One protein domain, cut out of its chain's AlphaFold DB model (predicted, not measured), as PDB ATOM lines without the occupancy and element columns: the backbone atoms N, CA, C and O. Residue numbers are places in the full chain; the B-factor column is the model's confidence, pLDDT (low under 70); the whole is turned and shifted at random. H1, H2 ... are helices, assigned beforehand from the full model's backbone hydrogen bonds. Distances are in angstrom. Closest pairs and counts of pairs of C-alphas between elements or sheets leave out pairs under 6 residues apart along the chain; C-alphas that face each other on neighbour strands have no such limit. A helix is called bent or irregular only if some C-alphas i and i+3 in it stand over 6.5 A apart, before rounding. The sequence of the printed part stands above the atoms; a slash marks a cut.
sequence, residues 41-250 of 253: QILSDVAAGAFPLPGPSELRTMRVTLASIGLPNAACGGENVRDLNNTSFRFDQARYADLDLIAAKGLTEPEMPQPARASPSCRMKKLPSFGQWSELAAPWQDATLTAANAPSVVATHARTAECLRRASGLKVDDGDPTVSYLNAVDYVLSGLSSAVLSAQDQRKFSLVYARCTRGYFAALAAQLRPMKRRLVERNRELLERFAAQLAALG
ATOM      1  N   GLN A  41      16.183 -24.401  -9.346       93.69
ATOM      2  CA  GLN A  41      16.199 -25.582 -10.188       93.69
ATOM      3  C   GLN A  41      17.349 -25.537 -11.206       93.69
ATOM      4  O   GLN A  41      18.025 -26.550 -11.378       93.69
ATOM      5  N   ILE A  42      17.676 -24.371 -11.780       95.12
ATOM      6  CA  ILE A  42      18.878 -24.210 -12.624       95.12
ATOM      7  C   ILE A  42      20.145 -24.448 -11.799       95.12
ATOM      8  O   ILE A  42      21.041 -25.176 -12.228       95.12
ATOM      9  N   LEU A  43      20.213 -23.878 -10.591       95.25
ATOM     10  CA  LEU A  43      21.342 -24.109  -9.689       95.25
ATOM     11  C   LEU A  43      21.468 -25.594  -9.324       95.25
ATOM     12  O   LEU A  43      22.577 -26.131  -9.290       95.25
ATOM     13  N   SER A  44      20.347 -26.278  -9.083       94.88
ATOM     14  CA  SER A  44      20.354 -27.713  -8.812       94.88
ATOM     15  C   SER A  44      20.855 -28.537  -9.997       94.88
ATOM     16  O   SER A  44      21.516 -29.550  -9.762       94.88
ATOM     17  N   ASP A  45      20.539 -28.150 -11.232       96.25
ATOM     18  CA  ASP A  45      21.000 -28.848 -12.433       96.25
ATOM     19  C   ASP A  45      22.500 -28.614 -12.658       96.25
ATOM     20  O   ASP A  45      23.252 -29.563 -12.870       96.25
ATOM     21  N   VAL A  46      22.972 -27.378 -12.479       97.12
ATOM     22  CA  VAL A  46      24.402 -27.025 -12.501       97.12
ATOM     23  C   VAL A  46      25.202 -27.781 -11.443       97.12
ATOM     24  O   VAL A  46      26.288 -28.293 -11.728       97.12
ATOM     25  N   ALA A  47      24.663 -27.893 -10.228       97.06
ATOM     26  CA  ALA A  47      25.265 -28.683  -9.164       97.06
ATOM     27  C   ALA A  47      25.233 -30.189  -9.466       97.06
ATOM     28  O   ALA A  47      26.140 -30.910  -9.054       97.06
ATOM     29  N   ALA A  48      24.198 -30.682 -10.153       95.38
ATOM     30  CA  ALA A  48      24.146 -32.065 -10.614       95.38
ATOM     31  C   ALA A  48      25.222 -32.341 -11.666       95.38
ATOM     32  O   ALA A  48      25.943 -33.316 -11.506       95.38
ATOM     33  N   GLY A  49      25.404 -31.457 -12.651       94.81
ATOM     34  CA  GLY A  49      26.434 -31.645 -13.672       94.81
ATOM     35  C   GLY A  49      27.869 -31.578 -13.149       94.81
ATOM     36  O   GLY A  49      28.714 -32.324 -13.628       94.81
ATOM     37  N   ALA A  50      28.143 -30.749 -12.137       96.56
ATOM     38  CA  ALA A  50      29.457 -30.732 -11.484       96.56
ATOM     39  C   ALA A  50      29.674 -31.939 -10.556       96.56
ATOM     40  O   ALA A  50      30.782 -32.458 -10.449       96.56
ATOM     41  N   PHE A  51      28.618 -32.363  -9.854       97.06
ATOM     42  CA  PHE A  51      28.673 -33.388  -8.812       97.06
ATOM     43  C   PHE A  51      27.534 -34.409  -8.999       97.06
ATOM     44  O   PHE A  51      26.556 -34.402  -8.228       97.06
ATOM     45  N   PRO A  52      27.597 -35.265 -10.035       95.81
ATOM     46  CA  PRO A  52      26.558 -36.252 -10.311       95.81
ATOM     47  C   PRO A  52      26.392 -37.240  -9.157       95.81
ATOM     48  O   PRO A  52      27.353 -37.645  -8.511       95.81
ATOM     49  N   LEU A  53      25.148 -37.641  -8.896       96.88
ATOM     50  CA  LEU A  53      24.829 -38.774  -8.025       96.88
ATOM     51  C   LEU A  53      24.189 -39.881  -8.867       96.88
ATOM     52  O   LEU A  53      23.488 -39.549  -9.821       96.88
ATOM     53  N   PRO A  54      24.326 -41.162  -8.477       96.62
ATOM     54  CA  PRO A  54      23.516 -42.226  -9.059       96.62
ATOM     55  C   PRO A  54      22.017 -41.901  -9.006       96.62
ATOM     56  O   PRO A  54      21.538 -41.299  -8.036       96.62
ATOM     57  N   GLY A  55      21.269 -42.359 -10.008       94.69
ATOM     58  CA  GLY A  55      19.823 -42.163 -10.102       94.69
ATOM     59  C   GLY A  55      19.418 -40.889 -10.860       94.69
ATOM     60  O   GLY A  55      20.174 -40.407 -11.701       94.69
ATOM     61  N   PRO A  56      18.260 -40.283 -10.527       92.19
ATOM     62  CA  PRO A  56      17.660 -39.184 -11.300       92.19
ATOM     63  C   PRO A  56      18.507 -37.910 -11.436       92.19
ATOM     64  O   PRO A  56      18.160 -37.009 -12.202       92.19
ATOM     65  N   SER A  57      19.603 -37.788 -10.679       92.88
ATOM     66  CA  SER A  57      20.554 -36.688 -10.856       92.88
ATOM     67  C   SER A  57      21.260 -36.760 -12.213       92.88
ATOM     68  O   SER A  57      21.663 -35.710 -12.703       92.88
ATOM     69  N   GLU A  58      21.386 -37.943 -12.818       92.38
ATOM     70  CA  GLU A  58      22.064 -38.130 -14.107       92.38
ATOM     71  C   GLU A  58      21.337 -37.416 -15.251       92.38
ATOM     72  O   GLU A  58      21.966 -36.775 -16.089       92.38
ATOM     73  N   LEU A  59      19.999 -37.415 -15.243       92.00
ATOM     74  CA  LEU A  59      19.204 -36.660 -16.219       92.00
ATOM     75  C   LEU A  59      19.523 -35.159 -16.178       92.00
ATOM     76  O   LEU A  59      19.669 -34.519 -17.218       92.00
ATOM     77  N   ARG A  60      19.684 -34.602 -14.973       93.56
ATOM     78  CA  ARG A  60      20.050 -33.190 -14.779       93.56
ATOM     79  C   ARG A  60      21.481 -32.918 -15.244       93.56
ATOM     80  O   ARG A  60      21.731 -31.902 -15.889       93.56
ATOM     81  N   THR A  61      22.401 -33.842 -14.966       93.88
ATOM     82  CA  THR A  61      23.794 -33.790 -15.432       93.88
ATOM     83  C   THR A  61      23.886 -33.755 -16.955       93.88
ATOM     84  O   THR A  61      24.544 -32.873 -17.511       93.88
ATOM     85  N   MET A  62      23.197 -34.673 -17.640       91.81
ATOM     86  CA  MET A  62      23.166 -34.715 -19.104       91.81
ATOM     87  C   MET A  62      22.602 -33.420 -19.677       91.81
ATOM     88  O   MET A  62      23.220 -32.805 -20.545       91.81
ATOM     89  N   ARG A  63      21.475 -32.959 -19.129       92.81
ATOM     90  CA  ARG A  63      20.805 -31.737 -19.564       92.81
ATOM     91  C   ARG A  63      21.709 -30.509 -19.470       92.81
ATOM     92  O   ARG A  63      21.856 -29.785 -20.454       92.81
ATOM     93  N   VAL A  64      22.341 -30.279 -18.317       94.06
ATOM     94  CA  VAL A  64      23.206 -29.104 -18.135       94.06
ATOM     95  C   VAL A  64      24.474 -29.194 -18.984       94.06
ATOM     96  O   VAL A  64      24.922 -28.190 -19.535       94.06
ATOM     97  N   THR A  65      25.013 -30.401 -19.167       91.62
ATOM     98  CA  THR A  65      26.175 -30.630 -20.033       91.62
ATOM     99  C   THR A  65      25.830 -30.319 -21.487       91.62
ATOM    100  O   THR A  65      26.539 -29.550 -22.137       91.62
ATOM    101  N   LEU A  66      24.696 -30.817 -21.985       90.56
ATOM    102  CA  LEU A  66      24.207 -30.514 -23.330       90.56
ATOM    103  C   LEU A  66      23.922 -29.024 -23.514       90.56
ATOM    104  O   LEU A  66      24.333 -28.444 -24.519       90.56
ATOM    105  N   ALA A  67      23.293 -28.383 -22.529       92.75
ATOM    106  CA  ALA A  67      23.040 -26.947 -22.555       92.75
ATOM    107  C   ALA A  67      24.340 -26.130 -22.603       92.75
ATOM    108  O   ALA A  67      24.438 -25.181 -23.381       92.75
ATOM    109  N   SER A  68      25.364 -26.534 -21.840       92.31
ATOM    110  CA  SER A  68      26.677 -25.873 -21.817       92.31
ATOM    111  C   SER A  68      27.426 -25.946 -23.153       92.31
ATOM    112  O   SER A  68      28.305 -25.130 -23.416       92.31
ATOM    113  N   ILE A  69      27.055 -26.888 -24.023       88.62
ATOM    114  CA  ILE A  69      27.604 -27.021 -25.373       88.62
ATOM    115  C   ILE A  69      26.710 -26.291 -26.381       88.62
ATOM    116  O   ILE A  69      27.213 -25.499 -27.179       88.62
ATOM    117  N   GLY A  70      25.403 -26.559 -26.351       90.50
ATOM    118  CA  GLY A  70      24.440 -26.137 -27.368       90.50
ATOM    119  C   GLY A  70      24.101 -24.654 -27.331       90.50
ATOM    120  O   GLY A  70      24.187 -23.981 -28.357       90.50
ATOM    121  N   LEU A  71      23.789 -24.115 -26.152       92.50
ATOM    122  CA  LEU A  71      23.366 -22.721 -26.013       92.50
ATOM    123  C   LEU A  71      24.448 -21.713 -26.430       92.50
ATOM    124  O   LEU A  71      24.152 -20.839 -27.251       92.50
ATOM    125  N   PRO A  72      25.714 -21.814 -25.970       92.56
ATOM    126  CA  PRO A  72      26.750 -20.912 -26.463       92.56
ATOM    127  C   PRO A  72      27.067 -21.149 -27.944       92.56
ATOM    128  O   PRO A  72      27.471 -20.209 -28.621       92.56
ATOM    129  N   ASN A  73      26.884 -22.367 -28.470       92.69
ATOM    130  CA  ASN A  73      27.055 -22.652 -29.898       92.69
ATOM    131  C   ASN A  73      26.023 -21.906 -30.750       92.69
ATOM    132  O   ASN A  73      26.398 -21.195 -31.683       92.69
ATOM    133  N   ALA A  74      24.747 -22.001 -30.374       92.81
ATOM    134  CA  ALA A  74      23.649 -21.294 -31.021       92.81
ATOM    135  C   ALA A  74      23.823 -19.770 -30.934       92.81
ATOM    136  O   ALA A  74      23.716 -19.067 -31.937       92.81
ATOM    137  N   ALA A  75      24.215 -19.256 -29.763       92.38
ATOM    138  CA  ALA A  75      24.503 -17.833 -29.557       92.38
ATOM    139  C   ALA A  75      25.700 -17.302 -30.379       92.38
ATOM    140  O   ALA A  75      25.941 -16.094 -30.405       92.38
ATOM    141  N   CYS A  76      26.458 -18.194 -31.018       93.31
ATOM    142  CA  CYS A  76      27.594 -17.897 -31.887       93.31
ATOM    143  C   CYS A  76      27.319 -18.231 -33.365       93.31
ATOM    144  O   CYS A  76      28.267 -18.321 -34.146       93.31
ATOM    145  N   GLY A  77      26.051 -18.422 -33.751       91.69
ATOM    146  CA  GLY A  77      25.637 -18.689 -35.133       91.69
ATOM    147  C   GLY A  77      25.761 -20.149 -35.578       91.69
ATOM    148  O   GLY A  77      25.627 -20.425 -36.766       91.69
ATOM    149  N   GLY A  78      26.037 -21.079 -34.656       91.00
ATOM    150  CA  GLY A  78      25.971 -22.519 -34.915       91.00
ATOM    151  C   GLY A  78      24.570 -23.092 -34.684       91.00
ATOM    152  O   GLY A  78      23.632 -22.377 -34.341       91.00
ATOM    153  N   GLU A  79      24.428 -24.410 -34.823       88.88
ATOM    154  CA  GLU A  79      23.167 -25.100 -34.523       88.88
ATOM    155  C   GLU A  79      23.034 -25.424 -33.027       88.88
ATOM    156  O   GLU A  79      24.009 -25.759 -32.355       88.88
ATOM    157  N   ASN A  80      21.821 -25.351 -32.478       83.00
ATOM    158  CA  ASN A  80      21.588 -25.746 -31.088       83.00
ATOM    159  C   ASN A  80      21.518 -27.278 -30.935       83.00
ATOM    160  O   ASN A  80      21.214 -28.002 -31.887       83.00
ATOM    161  N   VAL A  81      21.718 -27.776 -29.711       77.31
ATOM    162  CA  VAL A  81      21.310 -29.142 -29.353       77.31
ATOM    163  C   VAL A  81      19.783 -29.200 -29.418       77.31
ATOM    164  O   VAL A  81      19.102 -28.425 -28.752       77.31
ATOM    165  N   ARG A  82      19.246 -30.096 -30.256       72.06
ATOM    166  CA  ARG A  82      17.805 -30.160 -30.562       72.06
ATOM    167  C   ARG A  82      16.947 -30.622 -29.381       72.06
ATOM    168  O   ARG A  82      15.796 -30.212 -29.294       72.06
ATOM    169  N   ASP A  83      17.500 -31.451 -28.497       83.12
ATOM    170  CA  ASP A  83      16.803 -31.986 -27.326       83.12
ATOM    171  C   ASP A  83      17.733 -32.020 -26.101       83.12
ATOM    172  O   ASP A  83      18.698 -32.785 -26.057       83.12
ATOM    173  N   LEU A  84      17.439 -31.186 -25.099       82.25
ATOM    174  CA  LEU A  84      18.165 -31.163 -23.823       82.25
ATOM    175  C   LEU A  84      17.804 -32.348 -22.912       82.25
ATOM    176  O   LEU A  84      18.523 -32.614 -21.952       82.25
ATOM    177  N   ASN A  85      16.714 -33.060 -23.204       81.25
ATOM    178  CA  ASN A  85      16.328 -34.296 -22.526       81.25
ATOM    179  C   ASN A  85      16.853 -35.541 -23.250       81.25
ATOM    180  O   ASN A  85      16.454 -36.657 -22.910       81.25
ATOM    181  N   ASN A  86      17.754 -35.369 -24.221       85.56
ATOM    182  CA  ASN A  86      18.454 -36.490 -24.812       85.56
ATOM    183  C   ASN A  86      19.246 -37.246 -23.731       85.56
ATOM    184  O   ASN A  86      20.001 -36.665 -22.951       85.56
ATOM    185  N   THR A  87      19.085 -38.563 -23.732       89.44
ATOM    186  CA  THR A  87      19.684 -39.494 -22.783       89.44
ATOM    187  C   THR A  87      20.740 -40.406 -23.413       89.44
ATOM    188  O   THR A  87      21.178 -41.353 -22.768       89.44
ATOM    189  N   SER A  88      21.189 -40.131 -24.644       84.31
ATOM    190  CA  SER A  88      22.284 -40.866 -25.296       84.31
ATOM    191  C   SER A  88      23.654 -40.561 -24.686       84.31
ATOM    192  O   SER A  88      24.565 -41.374 -24.784       84.31
ATOM    193  N   PHE A  89      23.810 -39.399 -24.044       79.88
ATOM    194  CA  PHE A  89      25.074 -38.919 -23.475       79.88
ATOM    195  C   PHE A  89      25.226 -39.261 -21.989       79.88
ATOM    196  O   PHE A  89      25.576 -38.399 -21.191       79.88
ATOM    197  N   ARG A  90      24.944 -40.504 -21.595       85.56
ATOM    198  CA  ARG A  90      25.104 -40.924 -20.193       85.56
ATOM    199  C   ARG A  90      26.574 -41.040 -19.847       85.56
ATOM    200  O   ARG A  90      27.326 -41.719 -20.549       85.56
ATOM    201  N   PHE A  91      26.968 -40.422 -18.746       79.50
ATOM    202  CA  PHE A  91      28.353 -40.404 -18.306       79.50
ATOM    203  C   PHE A  91      28.576 -41.470 -17.240       79.50
ATOM    204  O   PHE A  91      27.746 -41.651 -16.356       79.50
ATOM    205  N   ASP A  92      29.702 -42.185 -17.345       89.38
ATOM    206  CA  ASP A  92      30.181 -43.172 -16.366       89.38
ATOM    207  C   ASP A  92      29.051 -43.961 -15.672       89.38
ATOM    208  O   ASP A  92      28.780 -43.845 -14.472       89.38
ATOM    209  N   GLN A  93      28.368 -44.797 -16.458       94.12
ATOM    210  CA  GLN A  93      27.277 -45.632 -15.954       94.12
ATOM    211  C   GLN A  93      27.749 -46.637 -14.895       94.12
ATOM    212  O   GLN A  93      26.920 -47.170 -14.168       94.12
ATOM    213  N   ALA A  94      29.055 -46.872 -14.736       96.12
ATOM    214  CA  ALA A  94      29.558 -47.699 -13.647       96.12
ATOM    215  C   ALA A  94      29.421 -47.022 -12.274       96.12
ATOM    216  O   ALA A  94      29.390 -47.728 -11.258       96.12
ATOM    217  N   ARG A  95      29.337 -45.682 -12.237       95.88
ATOM    218  CA  ARG A  95      29.337 -44.871 -11.008       95.88
ATOM    219  C   ARG A  95      28.125 -43.968 -10.836       95.88
ATOM    220  O   ARG A  95      27.727 -43.766  -9.694       95.88
ATOM    221  N   TYR A  96      27.501 -43.486 -11.908       95.75
ATOM    222  CA  TYR A  96      26.385 -42.531 -11.824       95.75
ATOM    223  C   TYR A  96      25.094 -43.019 -12.489       95.75
ATOM    224  O   TYR A  96      24.201 -42.222 -12.754       95.75
ATOM    225  N   ALA A  97      24.953 -44.327 -12.728       96.12
ATOM    226  CA  ALA A  97      23.793 -44.870 -13.428       96.12
ATOM    227  C   ALA A  97      22.442 -44.428 -12.843       96.12
ATOM    228  O   ALA A  97      22.176 -44.560 -11.643       96.12
ATOM    229  N   ASP A  98      21.550 -44.017 -13.740       96.88
ATOM    230  CA  ASP A  98      20.115 -43.964 -13.495       96.88
ATOM    231  C   ASP A  98      19.491 -45.310 -13.883       96.88
ATOM    232  O   ASP A  98      19.359 -45.653 -15.060       96.88
ATOM    233  N   LEU A  99      19.147 -46.110 -12.872       97.62
ATOM    234  CA  LEU A  99      18.670 -47.478 -13.074       97.62
ATOM    235  C   LEU A  99      17.259 -47.536 -13.659       97.62
ATOM    236  O   LEU A  99      16.954 -48.487 -14.379       97.62
ATOM    237  N   ASP A 100      16.416 -46.540 -13.384       96.88
ATOM    238  CA  ASP A 100      15.071 -46.479 -13.952       96.88
ATOM    239  C   ASP A 100      15.151 -46.079 -15.428       96.88
ATOM    240  O   ASP A 100      14.508 -46.700 -16.278       96.88
ATOM    241  N   LEU A 101      16.031 -45.129 -15.758       95.31
ATOM    242  CA  LEU A 101      16.333 -44.776 -17.141       95.31
ATOM    243  C   LEU A 101      16.919 -45.960 -17.919       95.31
ATOM    244  O   LEU A 101      16.470 -46.238 -19.029       95.31
ATOM    245  N   ILE A 102      17.884 -46.688 -17.346       96.00
ATOM    246  CA  ILE A 102      18.479 -47.874 -17.983       96.00
ATOM    247  C   ILE A 102      17.433 -48.975 -18.178       96.00
ATOM    248  O   ILE A 102      17.409 -49.627 -19.223       96.00
ATOM    249  N   ALA A 103      16.544 -49.187 -17.205       95.31
ATOM    250  CA  ALA A 103      15.462 -50.156 -17.346       95.31
ATOM    251  C   ALA A 103      14.476 -49.764 -18.459       95.31
ATOM    252  O   ALA A 103      13.991 -50.639 -19.179       95.31
ATOM    253  N   ALA A 104      14.195 -48.466 -18.610       94.38
ATOM    254  CA  ALA A 104      13.263 -47.947 -19.603       94.38
ATOM    255  C   ALA A 104      13.853 -47.899 -21.021       94.38
ATOM    256  O   ALA A 104      13.168 -48.250 -21.981       94.38
ATOM    257  N   LYS A 105      15.108 -47.462 -21.159       92.25
ATOM    258  CA  LYS A 105      15.720 -47.107 -22.449       92.25
ATOM    259  C   LYS A 105      16.927 -47.964 -22.847       92.25
ATOM    260  O   LYS A 105      17.505 -47.738 -23.900       92.25
ATOM    261  N   GLY A 106      17.310 -48.947 -22.033       92.69
ATOM    262  CA  GLY A 106      18.514 -49.755 -22.252       92.69
ATOM    263  C   GLY A 106      19.776 -49.071 -21.722       92.69
ATOM    264  O   GLY A 106      19.692 -47.934 -21.295       92.69
ATOM    265  N   LEU A 107      20.932 -49.742 -21.724       90.50
ATOM    266  CA  LEU A 107      22.243 -49.232 -21.275       90.50
ATOM    267  C   LEU A 107      22.847 -48.203 -22.232       90.50
ATOM    268  O   LEU A 107      23.597 -47.331 -21.810       90.50
ATOM    269  N   THR A 108      22.528 -48.287 -23.516       84.19
ATOM    270  CA  THR A 108      22.996 -47.340 -24.528       84.19
ATOM    271  C   THR A 108      21.824 -46.923 -25.404       84.19
ATOM    272  O   THR A 108      20.853 -47.657 -25.570       84.19
ATOM    273  N   GLU A 109      21.899 -45.724 -25.956       85.06
ATOM    274  CA  GLU A 109      20.949 -45.236 -26.952       85.06
ATOM    275  C   GLU A 109      21.739 -44.784 -28.180       85.06
ATOM    276  O   GLU A 109      22.927 -44.472 -28.048       85.06
ATOM    277  N   PRO A 110      21.117 -44.749 -29.370       81.38
ATOM    278  CA  PRO A 110      21.759 -44.189 -30.549       81.38
ATOM    279  C   PRO A 110      22.293 -42.779 -30.269       81.38
ATOM    280  O   PRO A 110      21.577 -41.939 -29.720       81.38
ATOM    281  N   GLU A 111      23.550 -42.522 -30.638       77.19
ATOM    282  CA  GLU A 111      24.132 -41.188 -30.490       77.19
ATOM    283  C   GLU A 111      23.367 -40.197 -31.375       77.19
ATOM    284  O   GLU A 111      23.071 -40.469 -32.543       77.19
ATOM    285  N   MET A 112      23.048 -39.027 -30.821       75.12
ATOM    286  CA  MET A 112      22.485 -37.953 -31.624       75.12
ATOM    287  C   MET A 112      23.533 -37.374 -32.583       75.12
ATOM    288  O   MET A 112      24.687 -37.187 -32.191       75.12
ATOM    289  N   PRO A 113      23.132 -36.987 -33.809       78.81
ATOM    290  CA  PRO A 113      24.004 -36.248 -34.706       78.81
ATOM    291  C   PRO A 113      24.574 -35.001 -34.026       78.81
ATOM    292  O   PRO A 113      23.852 -34.235 -33.383       78.81
ATOM    293  N   GLN A 114      25.878 -34.800 -34.188       76.62
ATOM    294  CA  GLN A 114      26.569 -33.636 -33.647       76.62
ATOM    295  C   GLN A 114      26.126 -32.377 -34.415       76.62
ATOM    296  O   GLN A 114      26.202 -32.373 -35.647       76.62
ATOM    297  N   PRO A 115      25.679 -31.308 -33.729       79.81
ATOM    298  CA  PRO A 115      25.276 -30.075 -34.397       79.81
ATOM    299  C   PRO A 115      26.479 -29.377 -35.040       79.81
ATOM    300  O   PRO A 115      27.622 -29.512 -34.577       79.81
ATOM    301  N   ALA A 116      26.224 -28.577 -36.079       83.94
ATOM    302  CA  ALA A 116      27.261 -27.756 -36.696       83.94
ATOM    303  C   ALA A 116      27.908 -26.817 -35.657       83.94
ATOM    304  O   ALA A 116      27.227 -26.059 -34.956       83.94
ATOM    305  N   ARG A 117      29.242 -26.876 -35.542       84.94
ATOM    306  CA  ARG A 117      30.003 -26.165 -34.504       84.94
ATOM    307  C   ARG A 117      30.346 -24.737 -34.932       84.94
ATOM    308  O   ARG A 117      30.941 -24.522 -35.981       84.94
ATOM    309  N   ALA A 118      30.045 -23.781 -34.062       88.44
ATOM    310  CA  ALA A 118      30.525 -22.408 -34.126       88.44
ATOM    311  C   ALA A 118      31.976 -22.293 -33.625       88.44
ATOM    312  O   ALA A 118      32.532 -23.210 -33.006       88.44
ATOM    313  N   SER A 119      32.575 -21.116 -33.837       86.25
ATOM    314  CA  SER A 119      33.934 -20.814 -33.378       86.25
ATOM    315  C   SER A 119      34.098 -21.054 -31.863       86.25
ATOM    316  O   SER A 119      33.343 -20.484 -31.065       86.25
ATOM    317  N   PRO A 120      35.103 -21.843 -31.429       84.44
ATOM    318  CA  PRO A 120      35.374 -22.085 -30.012       84.44
ATOM    319  C   PRO A 120      35.590 -20.802 -29.201       84.44
ATOM    320  O   PRO A 120      35.106 -20.703 -28.075       84.44
ATOM    321  N   SER A 121      36.248 -19.792 -29.780       88.50
ATOM    322  CA  SER A 121      36.552 -18.537 -29.082       88.50
ATOM    323  C   SER A 121      35.296 -17.737 -28.735       88.50
ATOM    324  O   SER A 121      35.237 -17.123 -27.671       88.50
ATOM    325  N   CYS A 122      34.267 -17.776 -29.585       92.50
ATOM    326  CA  CYS A 122      32.978 -17.164 -29.277       92.50
ATOM    327  C   CYS A 122      32.268 -17.922 -28.148       92.50
ATOM    328  O   CYS A 122      31.810 -17.300 -27.189       92.50
ATOM    329  N   ARG A 123      32.239 -19.261 -28.207       87.81
ATOM    330  CA  ARG A 123      31.541 -20.088 -27.207       87.81
ATOM    331  C   ARG A 123      32.090 -19.881 -25.796       87.81
ATOM    332  O   ARG A 123      31.314 -19.661 -24.870       87.81
ATOM    333  N   MET A 124      33.415 -19.855 -25.642       86.31
ATOM    334  CA  MET A 124      34.049 -19.600 -24.340       86.31
ATOM    335  C   MET A 124      33.714 -18.211 -23.778       86.31
ATOM    336  O   MET A 124      33.582 -18.056 -22.570       86.31
ATOM    337  N   LYS A 125      33.515 -17.199 -24.636       92.38
ATOM    338  CA  LYS A 125      33.078 -15.861 -24.199       92.38
ATOM    339  C   LYS A 125      31.622 -15.835 -23.725       92.38
ATOM    340  O   LYS A 125      31.275 -14.978 -22.921       92.38
ATOM    341  N   LYS A 126      30.767 -16.739 -24.220       93.62
ATOM    342  CA  LYS A 126      29.357 -16.847 -23.806       93.62
ATOM    343  C   LYS A 126      29.189 -17.556 -22.460       93.62
ATOM    344  O   LYS A 126      28.274 -17.208 -21.724       93.62
ATOM    345  N   LEU A 127      30.093 -18.475 -22.115       93.38
ATOM    346  CA  LEU A 127      30.153 -19.128 -20.801       93.38
ATOM    347  C   LEU A 127      31.543 -18.980 -20.152       93.38
ATOM    348  O   LEU A 127      32.276 -19.965 -20.044       93.38
ATOM    349  N   PRO A 128      31.930 -17.778 -19.683       95.31
ATOM    350  CA  PRO A 128      33.266 -17.549 -19.132       95.31
ATOM    351  C   PRO A 128      33.629 -18.439 -17.938       95.31
ATOM    352  O   PRO A 128      34.802 -18.728 -17.726       95.31
ATOM    353  N   SER A 129      32.641 -18.879 -17.149       96.50
ATOM    354  CA  SER A 129      32.887 -19.745 -15.986       96.50
ATOM    355  C   SER A 129      32.898 -21.243 -16.311       96.50
ATOM    356  O   SER A 129      33.159 -22.046 -15.418       96.50
ATOM    357  N   PHE A 130      32.681 -21.631 -17.576       95.06
ATOM    358  CA  PHE A 130      32.635 -23.037 -17.993       95.06
ATOM    359  C   PHE A 130      33.910 -23.803 -17.637       95.06
ATOM    360  O   PHE A 130      33.812 -24.900 -17.101       95.06
ATOM    361  N   GLY A 131      35.093 -23.225 -17.889       95.12
ATOM    362  CA  GLY A 131      36.370 -23.881 -17.586       95.12
ATOM    363  C   GLY A 131      36.476 -24.255 -16.107       95.12
ATOM    364  O   GLY A 131      36.582 -25.431 -15.774       95.12
ATOM    365  N   GLN A 132      36.297 -23.271 -15.224       97.50
ATOM    366  CA  GLN A 132      36.317 -23.469 -13.771       97.50
ATOM    367  C   GLN A 132      35.244 -24.456 -13.293       97.50
ATOM    368  O   GLN A 132      35.506 -25.278 -12.421       97.50
ATOM    369  N   TRP A 133      34.032 -24.388 -13.852       97.44
ATOM    370  CA  TRP A 133      32.966 -25.340 -13.533       97.44
ATOM    371  C   TRP A 133      33.334 -26.766 -13.965       97.44
ATOM    372  O   TRP A 133      33.157 -27.703 -13.191       97.44
ATOM    373  N   SER A 134      33.900 -26.935 -15.163       95.12
ATOM    374  CA  SER A 134      34.306 -28.240 -15.695       95.12
ATOM    375  C   SER A 134      35.468 -28.860 -14.913       95.12
ATOM    376  O   SER A 134      35.510 -30.074 -14.722       95.12
ATOM    377  N   GLU A 135      36.367 -28.033 -14.375       96.69
ATOM    378  CA  GLU A 135      37.480 -28.467 -13.525       96.69
ATOM    379  C   GLU A 135      37.011 -29.078 -12.196       96.69
ATOM    380  O   GLU A 135      37.757 -29.842 -11.585       96.69
ATOM    381  N   LEU A 136      35.765 -28.827 -11.768       96.81
ATOM    382  CA  LEU A 136      35.177 -29.485 -10.595       96.81
ATOM    383  C   LEU A 136      34.993 -30.999 -10.791       96.81
ATOM    384  O   LEU A 136      34.879 -31.724  -9.799       96.81
ATOM    385  N   ALA A 137      35.001 -31.488 -12.037       93.31
ATOM    386  CA  ALA A 137      34.839 -32.906 -12.341       93.31
ATOM    387  C   ALA A 137      35.998 -33.759 -11.806       93.31
ATOM    388  O   ALA A 137      35.752 -34.834 -11.268       93.31
ATOM    389  N   ALA A 138      37.244 -33.285 -11.893       92.75
ATOM    390  CA  ALA A 138      38.414 -34.039 -11.434       92.75
ATOM    391  C   ALA A 138      38.376 -34.356  -9.921       92.75
ATOM    392  O   ALA A 138      38.363 -35.533  -9.560       92.75
ATOM    393  N   PRO A 139      38.242 -33.369  -9.008       93.56
ATOM    394  CA  PRO A 139      38.132 -33.673  -7.583       93.56
ATOM    395  C   PRO A 139      36.852 -34.452  -7.236       93.56
ATOM    396  O   PRO A 139      36.809 -35.144  -6.216       93.56
ATOM    397  N   TRP A 140      35.797 -34.361  -8.056       97.00
ATOM    398  CA  TRP A 140      34.603 -35.191  -7.887       97.00
ATOM    399  C   TRP A 140      34.823 -36.654  -8.292       97.00
ATOM    400  O   TRP A 140      34.314 -37.560  -7.628       97.00
ATOM    401  N   GLN A 141      35.605 -36.906  -9.341       95.25
ATOM    402  CA  GLN A 141      36.003 -38.254  -9.739       95.25
ATOM    403  C   GLN A 141      36.826 -38.920  -8.634       95.25
ATOM    404  O   GLN A 141      36.490 -40.030  -8.225       95.25
ATOM    405  N   ASP A 142      37.802 -38.219  -8.055       95.38
ATOM    406  CA  ASP A 142      38.596 -38.733  -6.928       95.38
ATOM    407  C   ASP A 142      37.724 -39.055  -5.705       95.38
ATOM    408  O   ASP A 142      37.850 -40.113  -5.076       95.38
ATOM    409  N   ALA A 143      36.784 -38.159  -5.389       96.50
ATOM    410  CA  ALA A 143      35.785 -38.379  -4.349       96.50
ATOM    411  C   ALA A 143      34.940 -39.631  -4.619       96.50
ATOM    412  O   ALA A 143      34.665 -40.404  -3.701       96.50
ATOM    413  N   THR A 144      34.561 -39.851  -5.875       97.31
ATOM    414  CA  THR A 144      33.745 -40.994  -6.286       97.31
ATOM    415  C   THR A 144      34.512 -42.301  -6.245       97.31
ATOM    416  O   THR A 144      33.981 -43.286  -5.737       97.31
ATOM    417  N   LEU A 145      35.770 -42.315  -6.682       95.81
ATOM    418  CA  LEU A 145      36.637 -43.482  -6.545       95.81
ATOM    419  C   LEU A 145      36.869 -43.822  -5.070       95.81
ATOM    420  O   LEU A 145      36.798 -44.988  -4.685       95.81
ATOM    421  N   THR A 146      37.062 -42.813  -4.221       97.19
ATOM    422  CA  THR A 146      37.168 -43.014  -2.769       97.19
ATOM    423  C   THR A 146      35.875 -43.599  -2.195       97.19
ATOM    424  O   THR A 146      35.913 -44.585  -1.461       97.19
ATOM    425  N   ALA A 147      34.718 -43.039  -2.558       97.75
ATOM    426  CA  ALA A 147      33.411 -43.506  -2.098       97.75
ATOM    427  C   ALA A 147      33.089 -44.930  -2.578       97.75
ATOM    428  O   ALA A 147      32.533 -45.717  -1.813       97.75
ATOM    429  N   ALA A 148      33.469 -45.284  -3.808       97.00
ATOM    430  CA  ALA A 148      33.299 -46.627  -4.361       97.00
ATOM    431  C   ALA A 148      34.098 -47.688  -3.584       97.00
ATOM    432  O   ALA A 148      33.662 -48.830  -3.487       97.00
ATOM    433  N   ASN A 149      35.219 -47.292  -2.974       96.75
ATOM    434  CA  ASN A 149      36.047 -48.150  -2.127       96.75
ATOM    435  C   ASN A 149      35.679 -48.083  -0.634       96.75
ATOM    436  O   ASN A 149      36.330 -48.721   0.195       96.75
ATOM    437  N   ALA A 150      34.643 -47.328  -0.252       98.06
ATOM    438  CA  ALA A 150      34.203 -47.276   1.135       98.06
ATOM    439  C   ALA A 150      33.694 -48.659   1.593       98.06
ATOM    440  O   ALA A 150      32.982 -49.323   0.829       98.06
ATOM    441  N   PRO A 151      33.940 -49.082   2.851       98.25
ATOM    442  CA  PRO A 151      33.550 -50.412   3.329       98.25
ATOM    443  C   PRO A 151      32.070 -50.747   3.117       98.25
ATOM    444  O   PRO A 151      31.731 -51.873   2.766       98.25
ATOM    445  N   SER A 152      31.176 -49.763   3.268       97.81
ATOM    446  CA  SER A 152      29.738 -49.961   3.051       97.81
ATOM    447  C   SER A 152      29.372 -50.241   1.591       97.81
ATOM    448  O   SER A 152      28.350 -50.869   1.342       97.81
ATOM    449  N   VAL A 153      30.159 -49.740   0.634       98.44
ATOM    450  CA  VAL A 153      29.955 -49.983  -0.801       98.44
ATOM    451  C   VAL A 153      30.583 -51.317  -1.182       98.44
ATOM    452  O   VAL A 153      29.891 -52.160  -1.750       98.44
ATOM    453  N   VAL A 154      31.823 -51.566  -0.749       98.31
ATOM    454  CA  VAL A 154      32.537 -52.836  -0.964       98.31
ATOM    455  C   VAL A 154      31.750 -54.031  -0.420       98.31
ATOM    456  O   VAL A 154      31.651 -55.063  -1.079       98.31
ATOM    457  N   ALA A 155      31.077 -53.878   0.725       98.12
ATOM    458  CA  ALA A 155      30.207 -54.912   1.292       98.12
ATOM    459  C   ALA A 155      29.060 -55.352   0.355       98.12
ATOM    460  O   ALA A 155      28.502 -56.436   0.521       98.12
ATOM    461  N   THR A 156      28.696 -54.539  -0.643       98.50
ATOM    462  CA  THR A 156      27.668 -54.890  -1.635       98.50
ATOM    463  C   THR A 156      28.208 -55.708  -2.809       98.50
ATOM    464  O   THR A 156      27.410 -56.270  -3.566       98.50
ATOM    465  N   HIS A 157      29.532 -55.787  -2.986       98.50
ATOM    466  CA  HIS A 157      30.126 -56.259  -4.231       98.50
ATOM    467  C   HIS A 157      29.821 -57.727  -4.521       98.50
ATOM    468  O   HIS A 157      29.245 -58.017  -5.566       98.50
ATOM    469  N   ALA A 158      30.114 -58.636  -3.585       98.06
ATOM    470  CA  ALA A 158      29.935 -60.077  -3.790       98.06
ATOM    471  C   ALA A 158      28.494 -60.432  -4.200       98.06
ATOM    472  O   ALA A 158      28.266 -61.141  -5.181       98.06
ATOM    473  N   ARG A 159      27.498 -59.857  -3.510       98.12
ATOM    474  CA  ARG A 159      26.075 -60.053  -3.837       98.12
ATOM    475  C   ARG A 159      25.706 -59.455  -5.197       98.12
ATOM    476  O   ARG A 159      24.920 -60.049  -5.936       98.12
ATOM    477  N   THR A 160      26.236 -58.276  -5.516       98.69
ATOM    478  CA  THR A 160      25.989 -57.604  -6.801       98.69
ATOM    479  C   THR A 160      26.562 -58.433  -7.949       98.69
ATOM    480  O   THR A 160      25.839 -58.753  -8.893       98.69
ATOM    481  N   ALA A 161      27.821 -58.851  -7.830       98.69
ATOM    482  CA  ALA A 161      28.515 -59.691  -8.793       98.69
ATOM    483  C   ALA A 161      27.788 -61.025  -8.999       98.69
ATOM    484  O   ALA A 161      27.505 -61.407 -10.133       98.69
ATOM    485  N   GLU A 162      27.404 -61.709  -7.916       98.62
ATOM    486  CA  GLU A 162      26.658 -62.964  -7.995       98.62
ATOM    487  C   GLU A 162      25.321 -62.798  -8.729       98.62
ATOM    488  O   GLU A 162      25.015 -63.589  -9.625       98.62
ATOM    489  N   CYS A 163      24.540 -61.764  -8.396       98.81
ATOM    490  CA  CYS A 163      23.276 -61.482  -9.079       98.81
ATOM    491  C   CYS A 163      23.495 -61.266 -10.577       98.81
ATOM    492  O   CYS A 163      22.789 -61.861 -11.394       98.81
ATOM    493  N   LEU A 164      24.490 -60.447 -10.935       98.69
ATOM    494  CA  LEU A 164      24.823 -60.147 -12.321       98.69
ATOM    495  C   LEU A 164      25.223 -61.423 -13.073       98.69
ATOM    496  O   LEU A 164      24.607 -61.716 -14.093       98.69
ATOM    497  N   ARG A 165      26.154 -62.225 -12.533       98.56
ATOM    498  CA  ARG A 165      26.587 -63.504 -13.126       98.56
ATOM    499  C   ARG A 165      25.418 -64.458 -13.344       98.56
ATOM    500  O   ARG A 165      25.215 -64.933 -14.458       98.56
ATOM    501  N   ARG A 166      24.626 -64.723 -12.297       98.31
ATOM    502  CA  ARG A 166      23.502 -65.674 -12.366       98.31
ATOM    503  C   ARG A 166      22.431 -65.231 -13.359       98.31
ATOM    504  O   ARG A 166      21.842 -66.068 -14.032       98.31
ATOM    505  N   ALA A 167      22.154 -63.931 -13.436       97.88
ATOM    506  CA  ALA A 167      21.064 -63.411 -14.249       97.88
ATOM    507  C   ALA A 167      21.436 -63.169 -15.720       97.88
ATOM    508  O   ALA A 167      20.556 -63.225 -16.579       97.88
ATOM    509  N   SER A 168      22.703 -62.870 -16.021       96.81
ATOM    510  CA  SER A 168      23.150 -62.615 -17.395       96.81
ATOM    511  C   SER A 168      23.884 -63.793 -18.033       96.81
ATOM    512  O   SER A 168      23.864 -63.900 -19.258       96.81
ATOM    513  N   GLY A 169      24.517 -64.656 -17.230       96.56
ATOM    514  CA  GLY A 169      25.477 -65.663 -17.692       96.56
ATOM    515  C   GLY A 169      26.871 -65.098 -17.998       96.56
ATOM    516  O   GLY A 169      27.731 -65.832 -18.480       96.56
ATOM    517  N   LEU A 170      27.113 -63.808 -17.741       96.81
ATOM    518  CA  LEU A 170      28.398 -63.157 -18.002       96.81
ATOM    519  C   LEU A 170      29.387 -63.393 -16.859       96.81
ATOM    520  O   LEU A 170      29.001 -63.560 -15.701       96.81
ATOM    521  N   LYS A 171      30.683 -63.346 -17.181       96.31
ATOM    522  CA  LYS A 171      31.744 -63.276 -16.173       96.31
ATOM    523  C   LYS A 171      31.785 -61.860 -15.603       96.31
ATOM    524  O   LYS A 171      31.863 -60.901 -16.359       96.31
ATOM    525  N   VAL A 172      31.726 -61.756 -14.281       98.06
ATOM    526  CA  VAL A 172      31.763 -60.491 -13.538       98.06
ATOM    527  C   VAL A 172      32.732 -60.672 -12.384       98.06
ATOM    528  O   VAL A 172      32.707 -61.727 -11.752       98.06
ATOM    529  N   ASP A 173      33.575 -59.681 -12.142       96.19
ATOM    530  CA  ASP A 173      34.536 -59.635 -11.043       96.19
ATOM    531  C   ASP A 173      33.899 -59.121  -9.738       96.19
ATOM    532  O   ASP A 173      32.966 -58.316  -9.766       96.19
ATOM    533  N   ASP A 174      34.402 -59.591  -8.595       93.69
ATOM    534  CA  ASP A 174      33.918 -59.179  -7.268       93.69
ATOM    535  C   ASP A 174      34.597 -57.890  -6.766       93.69
ATOM    536  O   ASP A 174      34.075 -57.230  -5.872       93.69
ATOM    537  N   GLY A 175      35.751 -57.502  -7.314       94.62
ATOM    538  CA  GLY A 175      36.443 -56.266  -6.955       94.62
ATOM    539  C   GLY A 175      35.702 -55.025  -7.444       94.62
ATOM    540  O   GLY A 175      35.544 -54.072  -6.684       94.62
ATOM    541  N   ASP A 176      35.187 -55.059  -8.675       95.69
ATOM    542  CA  ASP A 176      34.397 -53.969  -9.260       95.69
ATOM    543  C   ASP A 176      33.278 -54.493 -10.180       95.69
ATOM    544  O   ASP A 176      33.409 -54.519 -11.413       95.69
ATOM    545  N   PRO A 177      32.150 -54.941  -9.597       97.94
ATOM    546  CA  PRO A 177      31.130 -55.657 -10.352       97.94
ATOM    547  C   PRO A 177      30.409 -54.797 -11.388       97.94
ATOM    548  O   PRO A 177      29.935 -55.334 -12.390       97.94
ATOM    549  N   THR A 178      30.308 -53.479 -11.185       97.88
ATOM    550  CA  THR A 178      29.623 -52.605 -12.143       97.88
ATOM    551  C   THR A 178      30.467 -52.383 -13.392       97.88
ATOM    552  O   THR A 178      29.948 -52.570 -14.492       97.88
ATOM    553  N   VAL A 179      31.758 -52.064 -13.244       97.31
ATOM    554  CA  VAL A 179      32.685 -51.907 -14.380       97.31
ATOM    555  C   VAL A 179      32.874 -53.233 -15.108       97.31
ATOM    556  O   VAL A 179      32.755 -53.293 -16.332       97.31
ATOM    557  N   SER A 180      33.123 -54.315 -14.366       97.94
ATOM    558  CA  SER A 180      33.350 -55.636 -14.954       97.94
ATOM    559  C   SER A 180      32.159 -56.110 -15.791       97.94
ATOM    560  O   SER A 180      32.345 -56.609 -16.902       97.94
ATOM    561  N   TYR A 181      30.932 -55.895 -15.304       98.31
ATOM    562  CA  TYR A 181      29.731 -56.252 -16.051       98.31
ATOM    563  C   TYR A 181      29.556 -55.434 -17.328       98.31
ATOM    564  O   TYR A 181      29.264 -56.015 -18.368       98.31
ATOM    565  N   LEU A 182      29.735 -54.110 -17.267       96.88
ATOM    566  CA  LEU A 182      29.598 -53.252 -18.448       96.88
ATOM    567  C   LEU A 182      30.615 -53.642 -19.531       96.88
ATOM    568  O   LEU A 182      30.228 -53.843 -20.677       96.88
ATOM    569  N   ASN A 183      31.867 -53.907 -19.147       95.88
ATOM    570  CA  ASN A 183      32.889 -54.412 -20.069       95.88
ATOM    571  C   ASN A 183      32.498 -55.760 -20.702       95.88
ATOM    572  O   ASN A 183      32.742 -55.993 -21.887       95.88
ATOM    573  N   ALA A 184      31.891 -56.664 -19.925       95.62
ATOM    574  CA  ALA A 184      31.426 -57.950 -20.438       95.62
ATOM    575  C   ALA A 184      30.243 -57.796 -21.410       95.62
ATOM    576  O   ALA A 184      30.178 -58.516 -22.407       95.62
ATOM    577  N   VAL A 185      29.327 -56.859 -21.146       94.75
ATOM    578  CA  VAL A 185      28.220 -56.523 -22.054       94.75
ATOM    579  C   VAL A 185      28.758 -55.958 -23.365       94.75
ATOM    580  O   VAL A 185      28.379 -56.459 -24.422       94.75
ATOM    581  N   ASP A 186      29.673 -54.989 -23.311       91.38
ATOM    582  CA  ASP A 186      30.273 -54.383 -24.505       91.38
ATOM    583  C   ASP A 186      30.982 -55.432 -25.368       91.38
ATOM    584  O   ASP A 186      30.795 -55.477 -26.587       91.38
ATOM    585  N   TYR A 187      31.735 -56.334 -24.732       90.81
ATOM    586  CA  TYR A 187      32.383 -57.444 -25.421       90.81
ATOM    587  C   TYR A 187      31.369 -58.326 -26.163       90.81
ATOM    588  O   TYR A 187      31.543 -58.584 -27.354       90.81
ATOM    589  N   VAL A 188      30.288 -58.745 -25.495       90.06
ATOM    590  CA  VAL A 188      29.259 -59.596 -26.112       90.06
ATOM    591  C   VAL A 188      28.549 -58.876 -27.251       90.06
ATOM    592  O   VAL A 188      28.455 -59.430 -28.344       90.06
ATOM    593  N   LEU A 189      28.085 -57.644 -27.030       86.94
ATOM    594  CA  LEU A 189      27.336 -56.894 -28.040       86.94
ATOM    595  C   LEU A 189      28.188 -56.580 -29.277       86.94
ATOM    596  O   LEU A 189      27.659 -56.583 -30.385       86.94
ATOM    597  N   SER A 190      29.501 -56.383 -29.114       84.62
ATOM    598  CA  SER A 190      30.423 -56.172 -30.240       84.62
ATOM    599  C   SER A 190      30.588 -57.397 -31.152       84.62
ATOM    600  O   SER A 190      30.954 -57.248 -32.316       84.62
ATOM    601  N   GLY A 191      30.314 -58.602 -30.640       80.62
ATOM    602  CA  GLY A 191      30.431 -59.860 -31.379       80.62
ATOM    603  C   GLY A 191      29.159 -60.293 -32.113       80.62
ATOM    604  O   GLY A 191      29.182 -61.304 -32.816       80.62
ATOM    605  N   LEU A 192      28.044 -59.571 -31.957       79.31
ATOM    606  CA  LEU A 192      26.759 -59.919 -32.568       79.31
ATOM    607  C   LEU A 192      26.620 -59.297 -33.961       79.31
ATOM    608  O   LEU A 192      26.828 -58.103 -34.153       79.31
ATOM    609  N   SER A 193      26.219 -60.106 -34.943       70.06
ATOM    610  CA  SER A 193      26.130 -59.698 -36.353       70.06
ATOM    611  C   SER A 193      24.765 -59.138 -36.781       70.06
ATOM    612  O   SER A 193      24.670 -58.523 -37.841       70.06
ATOM    613  N   SER A 194      23.705 -59.325 -35.984       74.56
ATOM    614  CA  SER A 194      22.345 -58.855 -36.295       74.56
ATOM    615  C   SER A 194      21.897 -57.746 -35.347       74.56
ATOM    616  O   SER A 194      21.928 -57.918 -34.128       74.56
ATOM    617  N   ALA A 195      21.391 -56.644 -35.913       76.00
ATOM    618  CA  ALA A 195      20.860 -55.504 -35.161       76.00
ATOM    619  C   ALA A 195      19.637 -55.859 -34.291       76.00
ATOM    620  O   ALA A 195      19.412 -55.262 -33.242       76.00
ATOM    621  N   VAL A 196      18.839 -56.846 -34.710       72.50
ATOM    622  CA  VAL A 196      17.672 -57.295 -33.932       72.50
ATOM    623  C   VAL A 196      18.119 -58.092 -32.707       72.50
ATOM    624  O   VAL A 196      17.598 -57.883 -31.611       72.50
ATOM    625  N   LEU A 197      19.112 -58.971 -32.877       68.81
ATOM    626  CA  LEU A 197      19.671 -59.754 -31.775       68.81
ATOM    627  C   LEU A 197      20.384 -58.845 -30.767       68.81
ATOM    628  O   LEU A 197      20.150 -58.973 -29.566       68.81
ATOM    629  N   SER A 198      21.153 -57.860 -31.244       81.12
ATOM    630  CA  SER A 198      21.821 -56.904 -30.359       81.12
ATOM    631  C   SER A 198      20.830 -56.073 -29.541       81.12
ATOM    632  O   SER A 198      21.055 -55.891 -28.349       81.12
ATOM    633  N   ALA A 199      19.697 -55.645 -30.113       85.12
ATOM    634  CA  ALA A 199      18.668 -54.909 -29.374       85.12
ATOM    635  C   ALA A 199      17.996 -55.759 -28.276       85.12
ATOM    636  O   ALA A 199      17.753 -55.279 -27.163       85.12
ATOM    637  N   GLN A 200      17.707 -57.035 -28.558       86.62
ATOM    638  CA  GLN A 200      17.120 -57.944 -27.571       86.62
ATOM    639  C   GLN A 200      18.089 -58.233 -26.416       86.62
ATOM    640  O   GLN A 200      17.696 -58.152 -25.245       86.62
ATOM    641  N   ASP A 201      19.350 -58.531 -26.731       89.44
ATOM    642  CA  ASP A 201      20.387 -58.793 -25.731       89.44
ATOM    643  C   ASP A 201      20.713 -57.545 -24.915       89.44
ATOM    644  O   ASP A 201      20.779 -57.606 -23.685       89.44
ATOM    645  N   GLN A 202      20.806 -56.384 -25.562       90.88
ATOM    646  CA  GLN A 202      20.980 -55.108 -24.882       90.88
ATOM    647  C   GLN A 202      19.848 -54.871 -23.879       90.88
ATOM    648  O   GLN A 202      20.118 -54.566 -22.716       90.88
ATOM    649  N   ARG A 203      18.580 -55.080 -24.265       93.31
ATOM    650  CA  ARG A 203      17.440 -54.949 -23.343       93.31
ATOM    651  C   ARG A 203      17.556 -55.910 -22.160       93.31
ATOM    652  O   ARG A 203      17.365 -55.494 -21.016       93.31
ATOM    653  N   LYS A 204      17.901 -57.178 -22.410       95.31
ATOM    654  CA  LYS A 204      18.118 -58.184 -21.358       95.31
ATOM    655  C   LYS A 204      19.205 -57.734 -20.377       95.31
ATOM    656  O   LYS A 204      18.958 -57.716 -19.172       95.31
ATOM    657  N   PHE A 205      20.383 -57.356 -20.870       96.75
ATOM    658  CA  PHE A 205      21.502 -56.934 -20.023       96.75
ATOM    659  C   PHE A 205      21.190 -55.657 -19.241       96.75
ATOM    660  O   PHE A 205      21.517 -55.560 -18.061       96.75
ATOM    661  N   SER A 206      20.462 -54.724 -19.847       97.12
ATOM    662  CA  SER A 206      20.049 -53.480 -19.192       97.12
ATOM    663  C   SER A 206      19.131 -53.729 -17.998       97.12
ATOM    664  O   SER A 206      19.364 -53.197 -16.914       97.12
ATOM    665  N   LEU A 207      18.129 -54.600 -18.156       98.00
ATOM    666  CA  LEU A 207      17.223 -54.971 -17.065       98.00
ATOM    667  C   LEU A 207      17.950 -55.717 -15.941       98.00
ATOM    668  O   LEU A 207      17.671 -55.496 -14.761       98.00
ATOM    669  N   VAL A 208      18.895 -56.592 -16.295       98.44
ATOM    670  CA  VAL A 208      19.725 -57.303 -15.316       98.44
ATOM    671  C   VAL A 208      20.596 -56.324 -14.535       98.44
ATOM    672  O   VAL A 208      20.601 -56.391 -13.305       98.44
ATOM    673  N   TYR A 209      21.261 -55.394 -15.222       98.44
ATOM    674  CA  TYR A 209      22.065 -54.353 -14.595       98.44
ATOM    675  C   TYR A 209      21.223 -53.521 -13.628       98.44
ATOM    676  O   TYR A 209      21.494 -53.520 -12.430       98.44
ATOM    677  N   ALA A 210      20.130 -52.927 -14.119       98.25
ATOM    678  CA  ALA A 210      19.228 -52.085 -13.336       98.25
ATOM    679  C   ALA A 210      18.650 -52.787 -12.099       98.25
ATOM    680  O   ALA A 210      18.399 -52.148 -11.078       98.25
ATOM    681  N   ARG A 211      18.422 -54.102 -12.165       98.50
ATOM    682  CA  ARG A 211      17.933 -54.890 -11.028       98.50
ATOM    683  C   ARG A 211      19.041 -55.221 -10.033       98.50
ATOM    684  O   ARG A 211      18.846 -55.052  -8.830       98.50
ATOM    685  N   CYS A 212      20.167 -55.740 -10.511       98.75
ATOM    686  CA  CYS A 212      21.201 -56.315  -9.653       98.75
ATOM    687  C   CYS A 212      22.089 -55.263  -8.976       98.75
ATOM    688  O   CYS A 212      22.633 -55.544  -7.912       98.75
ATOM    689  N   THR A 213      22.209 -54.055  -9.534       98.62
ATOM    690  CA  THR A 213      23.098 -53.006  -9.003       98.62
ATOM    691  C   THR A 213      22.403 -52.004  -8.077       98.62
ATOM    692  O   THR A 213      23.063 -51.122  -7.531       98.62
ATOM    693  N   ARG A 214      21.091 -52.145  -7.816       98.38
ATOM    694  CA  ARG A 214      20.330 -51.217  -6.947       98.38
ATOM    695  C   ARG A 214      20.976 -51.010  -5.581       98.38
ATOM    696  O   ARG A 214      21.102 -49.878  -5.128       98.38
ATOM    697  N   GLY A 215      21.390 -52.102  -4.935       98.19
ATOM    698  CA  GLY A 215      22.031 -52.049  -3.618       98.19
ATOM    699  C   GLY A 215      23.372 -51.314  -3.650       98.19
ATOM    700  O   GLY A 215      23.619 -50.462  -2.798       98.19
ATOM    701  N   TYR A 216      24.190 -51.590  -4.669       98.50
ATOM    702  CA  TYR A 216      25.465 -50.912  -4.896       98.50
ATOM    703  C   TYR A 216      25.276 -49.401  -5.075       98.50
ATOM    704  O   TYR A 216      25.852 -48.610  -4.328       98.50
ATOM    705  N   PHE A 217      24.409 -48.979  -6.003       98.56
ATOM    706  CA  PHE A 217      24.207 -47.555  -6.285       98.56
ATOM    707  C   PHE A 217      23.529 -46.808  -5.135       98.56
ATOM    708  O   PHE A 217      23.846 -45.643  -4.897       98.56
ATOM    709  N   ALA A 218      22.659 -47.468  -4.364       98.38
ATOM    710  CA  ALA A 218      22.105 -46.889  -3.142       98.38
ATOM    711  C   ALA A 218      23.197 -46.616  -2.091       98.38
ATOM    712  O   ALA A 218      23.215 -45.533  -1.495       98.38
ATOM    713  N   ALA A 219      24.121 -47.563  -1.892       98.44
ATOM    714  CA  ALA A 219      25.249 -47.410  -0.976       98.44
ATOM    715  C   ALA A 219      26.222 -46.317  -1.452       98.44
ATOM    716  O   ALA A 219      26.598 -45.444  -0.666       98.44
ATOM    717  N   LEU A 220      26.568 -46.305  -2.742       98.50
ATOM    718  CA  LEU A 220      27.436 -45.288  -3.335       98.50
ATOM    719  C   LEU A 220      26.821 -43.885  -3.216       98.50
ATOM    720  O   LEU A 220      27.467 -42.955  -2.734       98.50
ATOM    721  N   ALA A 221      25.540 -43.728  -3.560       98.12
ATOM    722  CA  ALA A 221      24.839 -42.453  -3.421       98.12
ATOM    723  C   ALA A 221      24.788 -41.964  -1.963       98.12
ATOM    724  O   ALA A 221      24.794 -40.755  -1.719       98.12
ATOM    725  N   ALA A 222      24.715 -42.877  -0.987       98.25
ATOM    726  CA  ALA A 222      24.757 -42.524   0.429       98.25
ATOM    727  C   ALA A 222      26.127 -41.965   0.843       98.25
ATOM    728  O   ALA A 222      26.162 -40.966   1.560       98.25
ATOM    729  N   GLN A 223      27.224 -42.539   0.338       98.06
ATOM    730  CA  GLN A 223      28.585 -42.042   0.572       98.06
ATOM    731  C   GLN A 223      28.843 -40.686  -0.101       98.06
ATOM    732  O   GLN A 223      29.437 -39.786   0.490       98.06
ATOM    733  N   LEU A 224      28.336 -40.501  -1.321       98.06
ATOM    734  CA  LEU A 224      28.554 -39.281  -2.100       98.06
ATOM    735  C   LEU A 224      27.743 -38.080  -1.600       98.06
ATOM    736  O   LEU A 224      28.192 -36.939  -1.712       98.06
ATOM    737  N   ARG A 225      26.546 -38.296  -1.042       97.56
ATOM    738  CA  ARG A 225      25.622 -37.216  -0.644       97.56
ATOM    739  C   ARG A 225      26.248 -36.167   0.295       97.56
ATOM    740  O   ARG A 225      26.120 -34.978  -0.009       97.56
ATOM    741  N   PRO A 226      26.917 -36.536   1.404       97.06
ATOM    742  CA  PRO A 226      27.581 -35.567   2.279       97.06
ATOM    743  C   PRO A 226      28.692 -34.786   1.567       97.06
ATOM    744  O   PRO A 226      28.795 -33.569   1.724       97.06
ATOM    745  N   MET A 227      29.487 -35.466   0.735       96.38
ATOM    746  CA  MET A 227      30.570 -34.841  -0.027       96.38
ATOM    747  C   MET A 227      30.029 -33.848  -1.052       96.38
ATOM    748  O   MET A 227      30.526 -32.724  -1.115       96.38
ATOM    749  N   LYS A 228      28.971 -34.223  -1.784       97.00
ATOM    750  CA  LYS A 228      28.265 -33.332  -2.709       97.00
ATOM    751  C   LYS A 228      27.795 -32.075  -1.998       97.00
ATOM    752  O   LYS A 228      28.091 -30.985  -2.463       97.00
ATOM    753  N   ARG A 229      27.119 -32.195  -0.849       96.75
ATOM    754  CA  ARG A 229      26.654 -31.023  -0.079       96.75
ATOM    755  C   ARG A 229      27.805 -30.080   0.270       96.75
ATOM    756  O   ARG A 229      27.702 -28.882   0.031       96.75
ATOM    757  N   ARG A 230      28.917 -30.626   0.770       96.50
ATOM    758  CA  ARG A 230      30.113 -29.845   1.114       96.50
ATOM    759  C   ARG A 230      30.729 -29.157  -0.107       96.50
ATOM    760  O   ARG A 230      31.124 -28.001  -0.011       96.50
ATOM    761  N   LEU A 231      30.850 -29.860  -1.231       96.25
ATOM    762  CA  LEU A 231      31.459 -29.318  -2.447       96.25
ATOM    763  C   LEU A 231      30.556 -28.307  -3.155       96.25
ATOM    764  O   LEU A 231      31.068 -27.317  -3.670       96.25
ATOM    765  N   VAL A 232      29.239 -28.504  -3.123       96.69
ATOM    766  CA  VAL A 232      28.267 -27.510  -3.593       96.69
ATOM    767  C   VAL A 232      28.380 -26.232  -2.774       96.69
ATOM    768  O   VAL A 232      28.475 -25.160  -3.355       96.69
ATOM    769  N   GLU A 233      28.436 -26.337  -1.445       96.31
ATOM    770  CA  GLU A 233      28.592 -25.167  -0.574       96.31
ATOM    771  C   GLU A 233      29.928 -24.452  -0.819       96.31
ATOM    772  O   GLU A 233      29.959 -23.251  -1.066       96.31
ATOM    773  N   ARG A 234      31.035 -25.207  -0.841       97.38
ATOM    774  CA  ARG A 234      32.383 -24.667  -1.078       97.38
ATOM    775  C   ARG A 234      32.503 -23.930  -2.412       97.38
ATOM    776  O   ARG A 234      33.277 -22.985  -2.509       97.38
ATOM    777  N   ASN A 235      31.778 -24.379  -3.434       98.00
ATOM    778  CA  ASN A 235      31.826 -23.809  -4.777       98.00
ATOM    779  C   ASN A 235      30.570 -22.990  -5.111       98.00
ATOM    780  O   ASN A 235      30.352 -22.706  -6.289       98.00
ATOM    781  N   ARG A 236      29.750 -22.604  -4.116       96.75
ATOM    782  CA  ARG A 236      28.439 -21.970  -4.340       96.75
ATOM    783  C   ARG A 236      28.531 -20.803  -5.315       96.75
ATOM    784  O   ARG A 236      27.798 -20.789  -6.294       96.75
ATOM    785  N   GLU A 237      29.459 -19.876  -5.097       96.81
ATOM    786  CA  GLU A 237      29.585 -18.693  -5.953       96.81
ATOM    787  C   GLU A 237      29.904 -19.044  -7.411       96.81
ATOM    788  O   GLU A 237      29.378 -18.424  -8.332       96.81
ATOM    789  N   LEU A 238      30.763 -20.041  -7.647       97.94
ATOM    790  CA  LEU A 238      31.079 -20.505  -8.997       97.94
ATOM    791  C   LEU A 238      29.853 -21.149  -9.652       97.94
ATOM    792  O   LEU A 238      29.541 -20.831 -10.799       97.94
ATOM    793  N   LEU A 239      29.143 -22.013  -8.920       97.88
ATOM    794  CA  LEU A 239      27.930 -22.668  -9.408       97.88
ATOM    795  C   LEU A 239      26.831 -21.645  -9.721       97.88
ATOM    796  O   LEU A 239      26.211 -21.727 -10.775       97.88
ATOM    797  N   GLU A 240      26.624 -20.650  -8.859       97.19
ATOM    798  CA  GLU A 240      25.658 -19.567  -9.069       97.19
ATOM    799  C   GLU A 240      26.030 -18.701 -10.274       97.19
ATOM    800  O   GLU A 240      25.168 -18.404 -11.103       97.19
ATOM    801  N   ARG A 241      27.312 -18.346 -10.434       97.44
ATOM    802  CA  ARG A 241      27.781 -17.613 -11.621       97.44
ATOM    803  C   ARG A 241      27.544 -18.404 -12.904       97.44
ATOM    804  O   ARG A 241      27.045 -17.834 -13.874       97.44
ATOM    805  N   PHE A 242      27.876 -19.693 -12.923       97.56
ATOM    806  CA  PHE A 242      27.667 -20.533 -14.103       97.56
ATOM    807  C   PHE A 242      26.177 -20.725 -14.409       97.56
ATOM    808  O   PHE A 242      25.754 -20.597 -15.557       97.56
ATOM    809  N   ALA A 243      25.359 -20.928 -13.377       97.12
ATOM    810  CA  ALA A 243      23.910 -21.031 -13.491       97.12
ATOM    811  C   ALA A 243      23.278 -19.740 -14.044       97.12
ATOM    812  O   ALA A 243      22.440 -19.806 -14.944       97.12
ATOM    813  N   ALA A 244      23.730 -18.565 -13.592       96.25
ATOM    814  CA  ALA A 244      23.297 -17.280 -14.139       96.25
ATOM    815  C   ALA A 244      23.683 -17.115 -15.621       96.25
ATOM    816  O   ALA A 244      22.885 -16.611 -16.409       96.25
ATOM    817  N   GLN A 245      24.881 -17.561 -16.016       95.88
ATOM    818  CA  GLN A 245      25.332 -17.517 -17.411       95.88
ATOM    819  C   GLN A 245      24.489 -18.429 -18.313       95.88
ATOM    820  O   GLN A 245      24.064 -17.995 -19.382       95.88
ATOM    821  N   LEU A 246      24.191 -19.658 -17.879       95.06
ATOM    822  CA  LEU A 246      23.305 -20.564 -18.618       95.06
ATOM    823  C   LEU A 246      21.886 -20.001 -18.746       95.06
ATOM    824  O   LEU A 246      21.325 -20.008 -19.841       95.06
ATOM    825  N   ALA A 247      21.329 -19.467 -17.656       95.06
ATOM    826  CA  ALA A 247      20.014 -18.831 -17.668       95.06
ATOM    827  C   ALA A 247      19.969 -17.643 -18.646       95.06
ATOM    828  O   ALA A 247      19.029 -17.519 -19.428       95.06
ATOM    829  N   ALA A 248      21.016 -16.811 -18.672       94.31
ATOM    830  CA  ALA A 248      21.129 -15.690 -19.607       94.31
ATOM    831  C   ALA A 248      21.205 -16.128 -21.082       94.31
ATOM    832  O   ALA A 248      20.841 -15.358 -21.969       94.31
ATOM    833  N   LEU A 249      21.648 -17.359 -21.352       92.94
ATOM    834  CA  LEU A 249      21.636 -17.965 -22.687       92.94
ATOM    835  C   LEU A 249      20.333 -18.719 -23.005       92.94
ATOM    836  O   LEU A 249      20.244 -19.354 -24.054       92.94
ATOM    837  N   GLY A 250      19.327 -18.651 -22.129       91.56
ATOM    838  CA  GLY A 250      18.012 -19.254 -22.346       91.56
ATOM    839  C   GLY A 250      17.868 -20.683 -21.824       91.56
ATOM    840  O   GLY A 250      16.953 -21.383 -22.249       91.56
TER     841      GLY A 250
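This is residues 41 to 250 of the 253 residues of an uncharacterized protein of Actinobacteria bacterium (UniProt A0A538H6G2). The long bent helix H12 makes the base of a flat U, with H11 standing at one end and H13 at the other. H9 and H10 join H11 in a three-helix bundle at one side of the U, H1 packs on H2 and H13 at the other, and two long stretches, residues 75 to 92 and 106 to 119, run between the sides. The printed part has 210 residues with thirteen named helices, H1 to H13 in chain order, and no named strand; its class is all helix. It is compact, with a radius of gyration of the C-alphas of 18.5 A, and spans 51 by 42 by 23 A.

Find C-alpha 214 at (20.330, -51.217, -6.947), where H12, residues 214 to 234, begins. By its hydrogen bonds it was assigned as one helix, but it is bent: C-alphas 223 and 226 are 6.8 A apart, and its arms are H12a, residues 214 to 223, and H12b, residues 226 to 234. H13, residues 236 to 248, ends at (21.129, -15.690, -19.607). Before H12 look for H9, residues 157 to 168, H10, residues 177 to 190, 19.9 A long, and H11, residues 195 to 212, 25.5 A. From C-alpha 41 at (16.199, -25.582, -10.188) read H1, residues 41 to 50, then H2, residues 57 to 74, 25.6 A. Next come H3, residues 93 to 96, H4, 99 to 105, H5, 120 to 126, H6, 130 to 135, H7, 137 to 148, and H8, 151 to 154.

Start at the hub, H12, whose arm H12a touches H8, the closest C-alphas being Val 153 and Ala 219, 5.4 A apart. H12a only just touches H3, with 3 pairs of C-alphas within 8 A, Arg 95 and Phe 217 closest at 7.5 A. H12a and H7 only just touch, only at their ends, Ala 147 and Gln 223 at 5.7 A. In the bundle of H9, H10 and H11, H10 and H11 form a helical hairpin at a shallow tilt of 8 degrees, with Leu 189 and Ser 198 closest at 6.0 A. H4 touches H11 at Leu 99 and Ala 210, 4.6 A. H1 touches H2, about perpendicular at 84 degrees, the closest C-alphas being those of Gly 49 and Thr 61, 3.8 A apart. H13 touches H6 at Phe 242 and Phe 130, 6.8 A, and H2 touches H5 with residues 72 to 73 alone, Pro 72 and Arg 123 at 4.9 A. O i to N i+4 pairs are within hydrogen-bond range throughout H1, H4 to H7, H9 to H11, H12a, H12b and H13, and in 13 of 14 in H2; H3 and H8 are too short for one.

The farthest C-alphas, Gly 77 and Arg 166, are 52.3 A apart. The printed part has no cut; the links H2 to H3 and H4 to H5 are long. Mean pLDDT of the printed part is 93.0, and residue 197 alone is under 70.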